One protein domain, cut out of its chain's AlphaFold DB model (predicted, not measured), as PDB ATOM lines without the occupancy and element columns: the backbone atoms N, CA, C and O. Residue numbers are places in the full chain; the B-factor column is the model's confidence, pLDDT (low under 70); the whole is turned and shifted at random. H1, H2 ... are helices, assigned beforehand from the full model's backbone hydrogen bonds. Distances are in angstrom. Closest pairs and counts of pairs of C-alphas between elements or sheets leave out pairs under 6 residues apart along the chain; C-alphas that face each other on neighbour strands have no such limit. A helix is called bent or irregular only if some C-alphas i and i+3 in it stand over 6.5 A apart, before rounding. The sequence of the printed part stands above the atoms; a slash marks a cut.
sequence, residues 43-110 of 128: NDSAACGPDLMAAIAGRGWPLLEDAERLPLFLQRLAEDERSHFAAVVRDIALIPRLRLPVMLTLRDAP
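Overview. This is residues 43 to 110 of the 128 residues of an uncharacterized protein of Halomonas axialensis (UniProt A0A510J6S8). Three helices, H1, H2 and H3, run side by side and alternate in direction, their centres making a triangle, and H4 packs steeply across the end where H1 and H3 finish and H2 begins. H1 has a kink on its way, and the turns from one helix to the next are tight. The printed part has 68 residues, with four named helices in the order H1, H2, H3, H4 and no named strand; the class is all helix. It is compact, with a radius of gyration of the C-alphas of 10.8 A, and rounded, spanning 28 by 27 by 20 A.

Arrangement. Go along the printed part from Asn 43 until you reach H1, residues 50 to 65, which has a kink of 77 degrees near residue 59. H2, residues 69 to 79, forms a helical hairpin with it: they touch at a shallow tilt of 20 degrees, opposite ways, and the closest C-alphas, of Leu 64 and Leu 70, are 4.9 A apart. Next look at H3, residues 85 to 93, which forms a hairpin with H2 at a shallow tilt of 22 degrees, opposite ways. These two only just touch, with 3 pairs of C-alphas within 8 A, the closest being Leu 77 and Phe 85 at 6.0 A. H3 also touches H1, the same way at a shallow tilt of 28 degrees, with the C-alphas of Ala 57 and Ile 92 closest at 6.0 A. H4, residues 96 to 107, forms a hairpin with H3 at a steep tilt of 43 degrees, opposite ways; the C-alphas of Ala 93 and Arg 99 come closest, at 4.3 A. With its residues 101 to 105 alone H4 touches H2 at a steep tilt of 56 degrees, the same way, closest at the C-alphas of Pro 71 and Thr 105, 6.2 A. H1 touches H4 with residues 64 to 65 alone, only just about perpendicular at 71 degrees, and the closest C-alphas, of Glu 65 and Leu 98, are 6.4 A apart. The helix packing is part aligned, part crossed: of the six pairs, three are at a shallow tilt. In H2 and H3 every O i to N i+4 pair is within hydrogen-bond range; in H1 it is 7 of 12 and in H4 6 of 8.

Along the chain. Find C-alpha 50 at (178.186, 189.121, 265.683); from there H1 runs 20.2 A to C-alpha 65. It is irregular, C-alphas 59 and 62 being 7.9 A apart. H2 runs 15.3 A from C-alpha 69 at (176.811, 174.027, 258.245), and H3 12.0 A from C-alpha 85. H4 runs 17.6 A to C-alpha 107 at (188.548, 179.061, 248.065), and is irregular, C-alphas 97 and 100 being 7.2 A apart.

Size, cuts and confidence. The two C-alphas farthest apart, of Ala 46 and Pro 96, are 30.0 A apart. The printed part has no cut, and the three links between helices are tight. The mean pLDDT of the printed part is 87.3; look at residues 45 and 47 for the two values under 70.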
ATOM      1  N   ASN A  43     169.889 179.558 259.330       80.00
ATOM      2  CA  ASN A  43     168.943 179.952 258.286       80.00
ATOM      3  C   ASN A  43     168.178 181.237 258.637       80.00
ATOM      4  O   ASN A  43     167.692 181.906 257.726       80.00
ATOM      5  N   ASP A  44     168.111 181.613 259.915       79.12
ATOM      6  CA  ASP A  44     167.572 182.898 260.351       79.12
ATOM      7  C   ASP A  44     168.686 183.956 260.409       79.12
ATOM      8  O   ASP A  44     169.441 184.075 261.379       79.12
ATOM      9  N   SER A  45     168.798 184.753 259.345       69.19
ATOM     10  CA  SER A  45     169.798 185.820 259.268       69.19
ATOM     11  C   SER A  45     169.594 186.918 260.317       69.19
ATOM     12  O   SER A  45     170.574 187.560 260.692       69.19
ATOM     13  N   ALA A  46     168.376 187.117 260.840       71.88
ATOM     14  CA  ALA A  46     168.107 188.111 261.881       71.88
ATOM     15  C   ALA A  46     168.651 187.674 263.250       71.88
ATOM     16  O   ALA A  46     169.027 188.519 264.065       71.88
ATOM     17  N   ALA A  47     168.745 186.363 263.486       68.69
ATOM     18  CA  ALA A  47     169.357 185.798 264.684       68.69
ATOM     19  C   ALA A  47     170.896 185.759 264.607       68.69
ATOM     20  O   ALA A  47     171.561 185.689 265.642       68.69
ATOM     21  N   CYS A  48     171.481 185.837 263.403       73.50
ATOM     22  CA  CYS A  48     172.917 185.689 263.130       73.50
ATOM     23  C   CYS A  48     173.770 186.934 263.445       73.50
ATOM     24  O   CYS A  48     174.611 187.336 262.645       73.50
ATOM     25  N   GLY A  49     173.590 187.520 264.629       78.19
ATOM     26  CA  GLY A  49     174.396 188.655 265.082       78.19
ATOM     27  C   GLY A  49     175.864 188.300 265.390       78.19
ATOM     28  O   GLY A  49     176.211 187.127 265.584       78.19
ATOM     29  N   PRO A  50     176.745 189.312 265.509       78.31
ATOM     30  CA  PRO A  50     178.186 189.121 265.683       78.31
ATOM     31  C   PRO A  50     178.550 188.338 266.955       78.31
ATOM     32  O   PRO A  50     179.436 187.483 266.914       78.31
ATOM     33  N   ASP A  51     177.836 188.569 268.061       78.81
ATOM     34  CA  ASP A  51     178.072 187.881 269.337       78.81
ATOM     35  C   ASP A  51     177.716 186.393 269.270       78.81
ATOM     36  O   ASP A  51     178.459 185.541 269.769       78.81
ATOM     37  N   LEU A  52     176.609 186.062 268.593       80.81
ATOM     38  CA  LEU A  52     176.234 184.676 268.336       80.81
ATOM     39  C   LEU A  52     177.328 183.996 267.509       80.81
ATOM     40  O   LEU A  52     177.833 182.951 267.913       80.81
ATOM     41  N   MET A  53     177.749 184.598 266.394       84.19
ATOM     42  CA  MET A  53     178.784 184.020 265.528       84.19
ATOM     43  C   MET A  53     180.109 183.779 266.267       84.19
ATOM     44  O   MET A  53     180.738 182.733 266.082       84.19
ATOM     45  N   ALA A  54     180.508 184.692 267.156       84.06
ATOM     46  CA  ALA A  54     181.681 184.517 268.007       84.06
ATOM     47  C   ALA A  54     181.514 183.354 269.007       84.06
ATOM     48  O   ALA A  54     182.433 182.550 269.188       84.06
ATOM     49  N   ALA A  55     180.338 183.206 269.626       82.62
ATOM     50  CA  ALA A  55     180.056 182.094 270.535       82.62
ATOM     51  C   ALA A  55     180.049 180.732 269.819       82.62
ATOM     52  O   ALA A  55     180.572 179.747 270.356       82.62
ATOM     53  N   ILE A  56     179.520 180.683 268.593       83.69
ATOM     54  CA  ILE A  56     179.592 179.511 267.713       83.69
ATOM     55  C   ILE A  56     181.057 179.137 267.454       83.69
ATOM     56  O   ILE A  56     181.454 178.006 267.734       83.69
ATOM     57  N   ALA A  57     181.881 180.086 267.011       86.31
ATOM     58  CA  ALA A  57     183.294 179.845 266.723       86.31
ATOM     59  C   ALA A  57     184.094 179.384 267.954       86.31
ATOM     60  O   ALA A  57     184.927 178.485 267.853       86.31
ATOM     61  N   GLY A  58     183.823 179.960 269.129       83.12
ATOM     62  CA  GLY A  58     184.567 179.655 270.352       83.12
ATOM     63  C   GLY A  58     184.147 178.364 271.061       83.12
ATOM     64  O   GLY A  58     184.965 177.748 271.748       83.12
ATOM     65  N   ARG A  59     182.877 177.949 270.960       78.75
ATOM     66  CA  ARG A  59     182.337 176.822 271.755       78.75
ATOM     67  C   ARG A  59     181.475 175.839 270.970       78.75
ATOM     68  O   ARG A  59     181.421 174.673 271.346       78.75
ATOM     69  N   GLY A  60     180.811 176.292 269.911       81.19
ATOM     70  CA  GLY A  60     179.937 175.476 269.060       81.19
ATOM     71  C   GLY A  60     180.629 174.852 267.846       81.19
ATOM     72  O   GLY A  60     179.986 174.141 267.079       81.19
ATOM     73  N   TRP A  61     181.937 175.070 267.686       83.94
ATOM     74  CA  TRP A  61     182.707 174.642 266.522       83.94
ATOM     75  C   TRP A  61     182.591 173.153 266.138       83.94
ATOM     76  O   TRP A  61     182.665 172.891 264.939       83.94
ATOM     77  N   PRO A  62     182.362 172.166 267.040       85.44
ATOM     78  CA  PRO A  62     182.199 170.774 266.609       85.44
ATOM     79  C   PRO A  62     181.002 170.573 265.669       85.44
ATOM     80  O   PRO A  62     181.002 169.656 264.856       85.44
ATOM     81  N   LEU A  63     179.992 171.448 265.741       82.19
ATOM     82  CA  LEU A  63     178.839 171.424 264.839       82.19
ATOM     83  C   LEU A  63     179.187 171.941 263.435       82.19
ATOM     84  O   LEU A  63     178.488 171.596 262.485       82.19
ATOM     85  N   LEU A  64     180.266 172.722 263.300       87.75
ATOM     86  CA  LEU A  64     180.794 173.225 262.026       87.75
ATOM     87  C   LEU A  64     181.646 172.188 261.283       87.75
ATOM     88  O   LEU A  64     182.122 172.462 260.191       87.75
ATOM     89  N   GLU A  65     181.877 171.004 261.848       85.75
ATOM     90  CA  GLU A  65     182.513 169.915 261.092       85.75
ATOM     91  C   GLU A  65     181.588 169.339 260.013       85.75
ATOM     92  O   GLU A  65     182.037 168.627 259.115       85.75
ATOM     93  N   ASP A  66     180.298 169.653 260.106       86.56
ATOM     94  CA  ASP A  66     179.303 169.307 259.110       86.56
ATOM     95  C   ASP A  66     179.519 170.093 257.804       86.56
ATOM     96  O   ASP A  66     179.697 171.317 257.805       86.56
ATOM     97  N   ALA A  67     179.490 169.368 256.684       80.19
ATOM     98  CA  ALA A  67     179.804 169.896 255.361       80.19
ATOM     99  C   ALA A  67     178.801 170.950 254.863       80.19
ATOM    100  O   ALA A  67     179.163 171.761 254.013       80.19
ATOM    101  N   GLU A  68     177.571 170.967 255.381       86.38
ATOM    102  CA  GLU A  68     176.547 171.949 255.012       86.38
ATOM    103  C   GLU A  68     176.561 173.159 255.952       86.38
ATOM    104  O   GLU A  68     176.387 174.301 255.514       86.38
ATOM    105  N   ARG A  69     176.831 172.942 257.247       88.19
ATOM    106  CA  ARG A  69     176.811 174.027 258.245       88.19
ATOM    107  C   ARG A  69     177.985 174.981 258.124       88.19
ATOM    108  O   ARG A  69     177.800 176.175 258.348       88.19
ATOM    109  N   LEU A  70     179.178 174.497 257.781       92.00
ATOM    110  CA  LEU A  70     180.345 175.372 257.664       92.00
ATOM    111  C   LEU A  70     180.194 176.429 256.554       92.00
ATOM    112  O   LEU A  70     180.405 177.610 256.848       92.00
ATOM    113  N   PRO A  71     179.794 176.072 255.317       92.00
ATOM    114  CA  PRO A  71     179.482 177.064 254.292       92.00
ATOM    115  C   PRO A  71     178.402 178.050 254.724       92.00
ATOM    116  O   PRO A  71     178.565 179.254 254.526       92.00
ATOM    117  N   LEU A  72     177.334 177.562 255.363       90.56
ATOM    118  CA  LEU A  72     176.240 178.407 255.832       90.56
ATOM    119  C   LEU A  72     176.714 179.415 256.888       90.56
ATOM    120  O   LEU A  72     176.425 180.604 256.784       90.56
ATOM    121  N   PHE A  73     177.506 178.958 257.860       92.44
ATOM    122  CA  PHE A  73     178.111 179.799 258.890       92.44
ATOM    123  C   PHE A  73     179.011 180.883 258.289       92.44
ATOM    124  O   PHE A  73     178.865 182.059 258.620       92.44
ATOM    125  N   LEU A  74     179.918 180.515 257.377       93.94
ATOM    126  CA  LEU A  74     180.821 181.471 256.729       93.94
ATOM    127  C   LEU A  74     180.063 182.499 255.883       93.94
ATOM    128  O   LEU A  74     180.454 183.666 255.853       93.94
ATOM    129  N   GLN A  75     178.972 182.085 255.239       92.94
ATOM    130  CA  GLN A  75     178.110 182.972 254.469       92.94
ATOM    131  C   GLN A  75     177.410 183.991 255.378       92.94
ATOM    132  O   GLN A  75     177.538 185.190 255.132       92.94
ATOM    133  N   ARG A  76     176.755 183.545 256.462       90.50
ATOM    134  CA  ARG A  76     176.113 184.441 257.446       90.50
ATOM    135  C   ARG A  76     177.112 185.411 258.070       90.50
ATOM    136  O   ARG A  76     176.862 186.610 258.144       90.50
ATOM    137  N   LEU A  77     178.281 184.898 258.453       92.00
ATOM    138  CA  LEU A  77     179.362 185.705 259.002       92.00
ATOM    139  C   LEU A  77     179.807 186.786 258.006       92.00
ATOM    140  O   LEU A  77     180.062 187.916 258.404       92.00
ATOM    141  N   ALA A  78     179.911 186.472 256.715       92.75
ATOM    142  CA  ALA A  78     180.326 187.445 255.709       92.75
ATOM    143  C   ALA A  78     179.252 188.503 255.394       92.75
ATOM    144  O   ALA A  78     179.609 189.645 255.083       92.75
ATOM    145  N   GLU A  79     177.972 188.129 255.472       91.00
ATOM    146  CA  GLU A  79     176.815 189.001 255.220       91.00
ATOM    147  C   GLU A  79     176.676 190.121 256.263       91.00
ATOM    148  O   GLU A  79     176.324 191.240 255.896       91.00
ATOM    149  N   ASP A  80     177.007 189.873 257.537       86.38
ATOM    150  CA  ASP A  80     176.929 190.905 258.581       86.38
ATOM    151  C   ASP A  80     178.201 191.774 258.630       86.38
ATOM    152  O   ASP A  80     179.282 191.335 259.029       86.38
ATOM    153  N   GLU A  81     178.093 193.047 258.239       82.56
ATOM    154  CA  GLU A  81     179.168 194.055 258.289       82.56
ATOM    155  C   GLU A  81     179.797 194.253 259.666       82.56
ATOM    156  O   GLU A  81     180.995 194.534 259.746       82.56
ATOM    157  N   ARG A  82     179.020 194.055 260.730       83.25
ATOM    158  CA  ARG A  82     179.458 194.191 262.123       83.25
ATOM    159  C   ARG A  82     180.237 192.972 262.597       83.25
ATOM    160  O   ARG A  82     180.869 193.029 263.649       83.25
ATOM    161  N   SER A  83     180.201 191.873 261.844       83.06
ATOM    162  CA  SER A  83     180.958 190.681 262.182       83.06
ATOM    163  C   SER A  83     182.460 190.931 262.031       83.06
ATOM    164  O   SER A  83     182.951 191.553 261.083       83.06
ATOM    165  N   HIS A  84     183.240 190.374 262.953       86.12
ATOM    166  CA  HIS A  84     184.693 190.347 262.832       86.12
ATOM    167  C   HIS A  84     185.141 189.185 261.936       86.12
ATOM    168  O   HIS A  84     185.944 188.355 262.361       86.12
ATOM    169  N   PHE A  85     184.634 189.129 260.694       91.44
ATOM    170  CA  PHE A  85     184.821 188.018 259.748       91.44
ATOM    171  C   PHE A  85     186.254 187.466 259.739       91.44
ATOM    172  O   PHE A  85     186.478 186.284 259.979       91.44
ATOM    173  N   ALA A  86     187.244 188.341 259.546       90.94
ATOM    174  CA  ALA A  86     188.651 187.958 259.477       90.94
ATOM    175  C   ALA A  86     189.181 187.330 260.777       90.94
ATOM    176  O   ALA A  86     190.000 186.415 260.730       90.94
ATOM    177  N   ALA A  87     188.759 187.848 261.935       90.44
ATOM    178  CA  ALA A  87     189.177 187.327 263.233       90.44
ATOM    179  C   ALA A  87     188.533 185.964 263.493       90.44
ATOM    180  O   ALA A  87     189.247 185.002 263.741       90.44
ATOM    181  N   VAL A  88     187.220 185.861 263.293       91.31
ATOM    182  CA  VAL A  88     186.468 184.619 263.499       91.31
ATOM    183  C   VAL A  88     186.960 183.505 262.569       91.31
ATOM    184  O   VAL A  88     187.175 182.385 263.024       91.31
ATOM    185  N   VAL A  89     187.217 183.805 261.289       93.19
ATOM    186  CA  VAL A  89     187.799 182.844 260.334       93.19
ATOM    187  C   VAL A  89     189.179 182.365 260.788       93.19
ATOM    188  O   VAL A  89     189.469 181.172 260.701       93.19
ATOM    189  N   ARG A  90     190.036 183.269 261.282       91.06
ATOM    190  CA  ARG A  90     191.342 182.877 261.829       91.06
ATOM    191  C   ARG A  90     191.180 181.971 263.043       91.06
ATOM    192  O   ARG A  90     191.849 180.945 263.089       91.06
ATOM    193  N   ASP A  91     190.283 182.308 263.963       91.00
ATOM    194  CA  ASP A  91     190.062 181.546 265.193       91.00
ATOM    195  C   ASP A  91     189.615 180.112 264.890       91.00
ATOM    196  O   ASP A  91     190.207 179.159 265.397       91.00
ATOM    197  N   ILE A  92     188.644 179.928 263.989       92.38
ATOM    198  CA  ILE A  92     188.215 178.575 263.603       92.38
ATOM    199  C   ILE A  92     189.273 177.837 262.773       92.38
ATOM    200  O   ILE A  92     189.370 176.615 262.854       92.38
ATOM    201  N   ALA A  93     190.115 178.545 262.012       92.38
ATOM    202  CA  ALA A  93     191.213 177.934 261.259       92.38
ATOM    203  C   ALA A  93     192.372 177.452 262.155       92.38
ATOM    204  O   ALA A  93     193.179 176.631 261.706       92.38
ATOM    205  N   LEU A  94     192.451 177.912 263.412       92.00
ATOM    206  CA  LEU A  94     193.363 177.354 264.418       92.00
ATOM    207  C   LEU A  94     192.914 175.968 264.903       92.00
ATOM    208  O   LEU A  94     193.734 175.223 265.441       92.00
ATOM    209  N   ILE A  95     191.649 175.591 264.691       92.12
ATOM    210  CA  ILE A  95     191.125 174.269 265.041       92.12
ATOM    211  C   ILE A  95     191.562 173.269 263.957       92.12
ATOM    212  O   ILE A  95     191.097 173.361 262.817       92.12
ATOM    213  N   PRO A  96     192.405 172.262 264.273       90.38
ATOM    214  CA  PRO A  96     192.992 171.382 263.258       90.38
ATOM    215  C   PRO A  96     191.966 170.661 262.375       90.38
ATOM    216  O   PRO A  96     192.212 170.462 261.188       90.38
ATOM    217  N   ARG A  97     190.806 170.306 262.943       91.50
ATOM    218  CA  ARG A  97     189.716 169.606 262.242       91.50
ATOM    219  C   ARG A  97     188.969 170.495 261.246       91.50
ATOM    220  O   ARG A  97     188.467 169.986 260.253       91.50
ATOM    221  N   LEU A  98     188.927 171.806 261.486       93.31
ATOM    222  CA  LEU A  98     188.217 172.765 260.635       93.31
ATOM    223  C   LEU A  98     189.135 173.476 259.647       93.31
ATOM    224  O   LEU A  98     188.659 173.985 258.640       93.31
ATOM    225  N   ARG A  99     190.452 173.478 259.881       93.88
ATOM    226  CA  ARG A  99     191.415 174.208 259.050       93.88
ATOM    227  C   ARG A  99     191.275 173.917 257.554       93.88
ATOM    228  O   ARG A  99     191.196 174.851 256.763       93.88
ATOM    229  N   LEU A 100     191.279 172.641 257.162       94.38
ATOM    230  CA  LEU A 100     191.155 172.269 255.751       94.38
ATOM    231  C   LEU A 100     189.746 172.568 255.200       94.38
ATOM    232  O   LEU A 100     189.687 173.255 254.181       94.38
ATOM    233  N   PRO A 101     188.642 172.151 255.854       93.38
ATOM    234  CA  PRO A 101     187.290 172.531 255.444       93.38
ATOM    235  C   PRO A 101     187.115 174.039 255.230       93.38
ATOM    236  O   PRO A 101     186.667 174.451 254.168       93.38
ATOM    237  N   VAL A 102     187.570 174.868 256.175       94.88
ATOM    238  CA  VAL A 102     187.488 176.335 256.089       94.88
ATOM    239  C   VAL A 102     188.232 176.848 254.860       94.88
ATOM    240  O   VAL A 102     187.679 177.619 254.083       94.88
ATOM    241  N   MET A 103     189.472 176.403 254.643       94.50
ATOM    242  CA  MET A 103     190.262 176.832 253.486       94.50
ATOM    243  C   MET A 103     189.616 176.440 252.153       94.50
ATOM    244  O   MET A 103     189.643 177.235 251.215       94.50
ATOM    245  N   LEU A 104     189.039 175.237 252.064       94.69
ATOM    246  CA  LEU A 104     188.336 174.777 250.865       94.69
ATOM    247  C   LEU A 104     187.073 175.607 250.621       94.69
ATOM    248  O   LEU A 104     186.913 176.143 249.533       94.69
ATOM    249  N   THR A 105     186.239 175.812 251.640       94.12
ATOM    250  CA  THR A 105     185.011 176.609 251.517       94.12
ATOM    251  C   THR A 105     185.289 178.063 251.135       94.12
ATOM    252  O   THR A 105     184.574 178.625 250.313       94.12
ATOM    253  N   LEU A 106     186.339 178.680 251.689       94.06
ATOM    254  CA  LEU A 106     186.734 180.043 251.319       94.06
ATOM    255  C   LEU A 106     187.259 180.125 249.882       94.06
ATOM    256  O   LEU A 106     186.976 181.096 249.183       94.06
ATOM    257  N   ARG A 107     188.028 179.124 249.437       93.38
ATOM    258  CA  ARG A 107     188.548 179.061 248.065       93.38
ATOM    259  C   ARG A 107     187.436 178.829 247.045       93.38
ATOM    260  O   ARG A 107     187.473 179.420 245.971       93.38
ATOM    261  N   ASP A 108     186.473 177.987 247.394       93.94
ATOM    262  CA  ASP A 108     185.382 177.567 246.516       93.94
ATOM    263  C   ASP A 108     184.158 178.503 246.642       93.94
ATOM    264  O   ASP A 108     183.089 178.227 246.095       93.94
ATOM    265  N   ALA A 109     184.306 179.630 247.352       92.81
ATOM    266  CA  ALA A 109     183.262 180.628 247.530       92.81
ATOM    267  C   ALA A 109     182.761 181.156 246.167       92.81
ATOM    268  O   ALA A 109     183.574 181.598 245.345       92.81
ATOM    269  N   PRO A 110     181.435 181.166 245.916       91.06
ATOM    270  CA  PRO A 110     180.885 181.626 244.647       91.06
ATOM    271  C   PRO A 110     181.290 183.066 244.326       91.06
ATOM    272  O   PRO A 110     181.346 183.926 245.212       91.06
TER     273      PRO A 110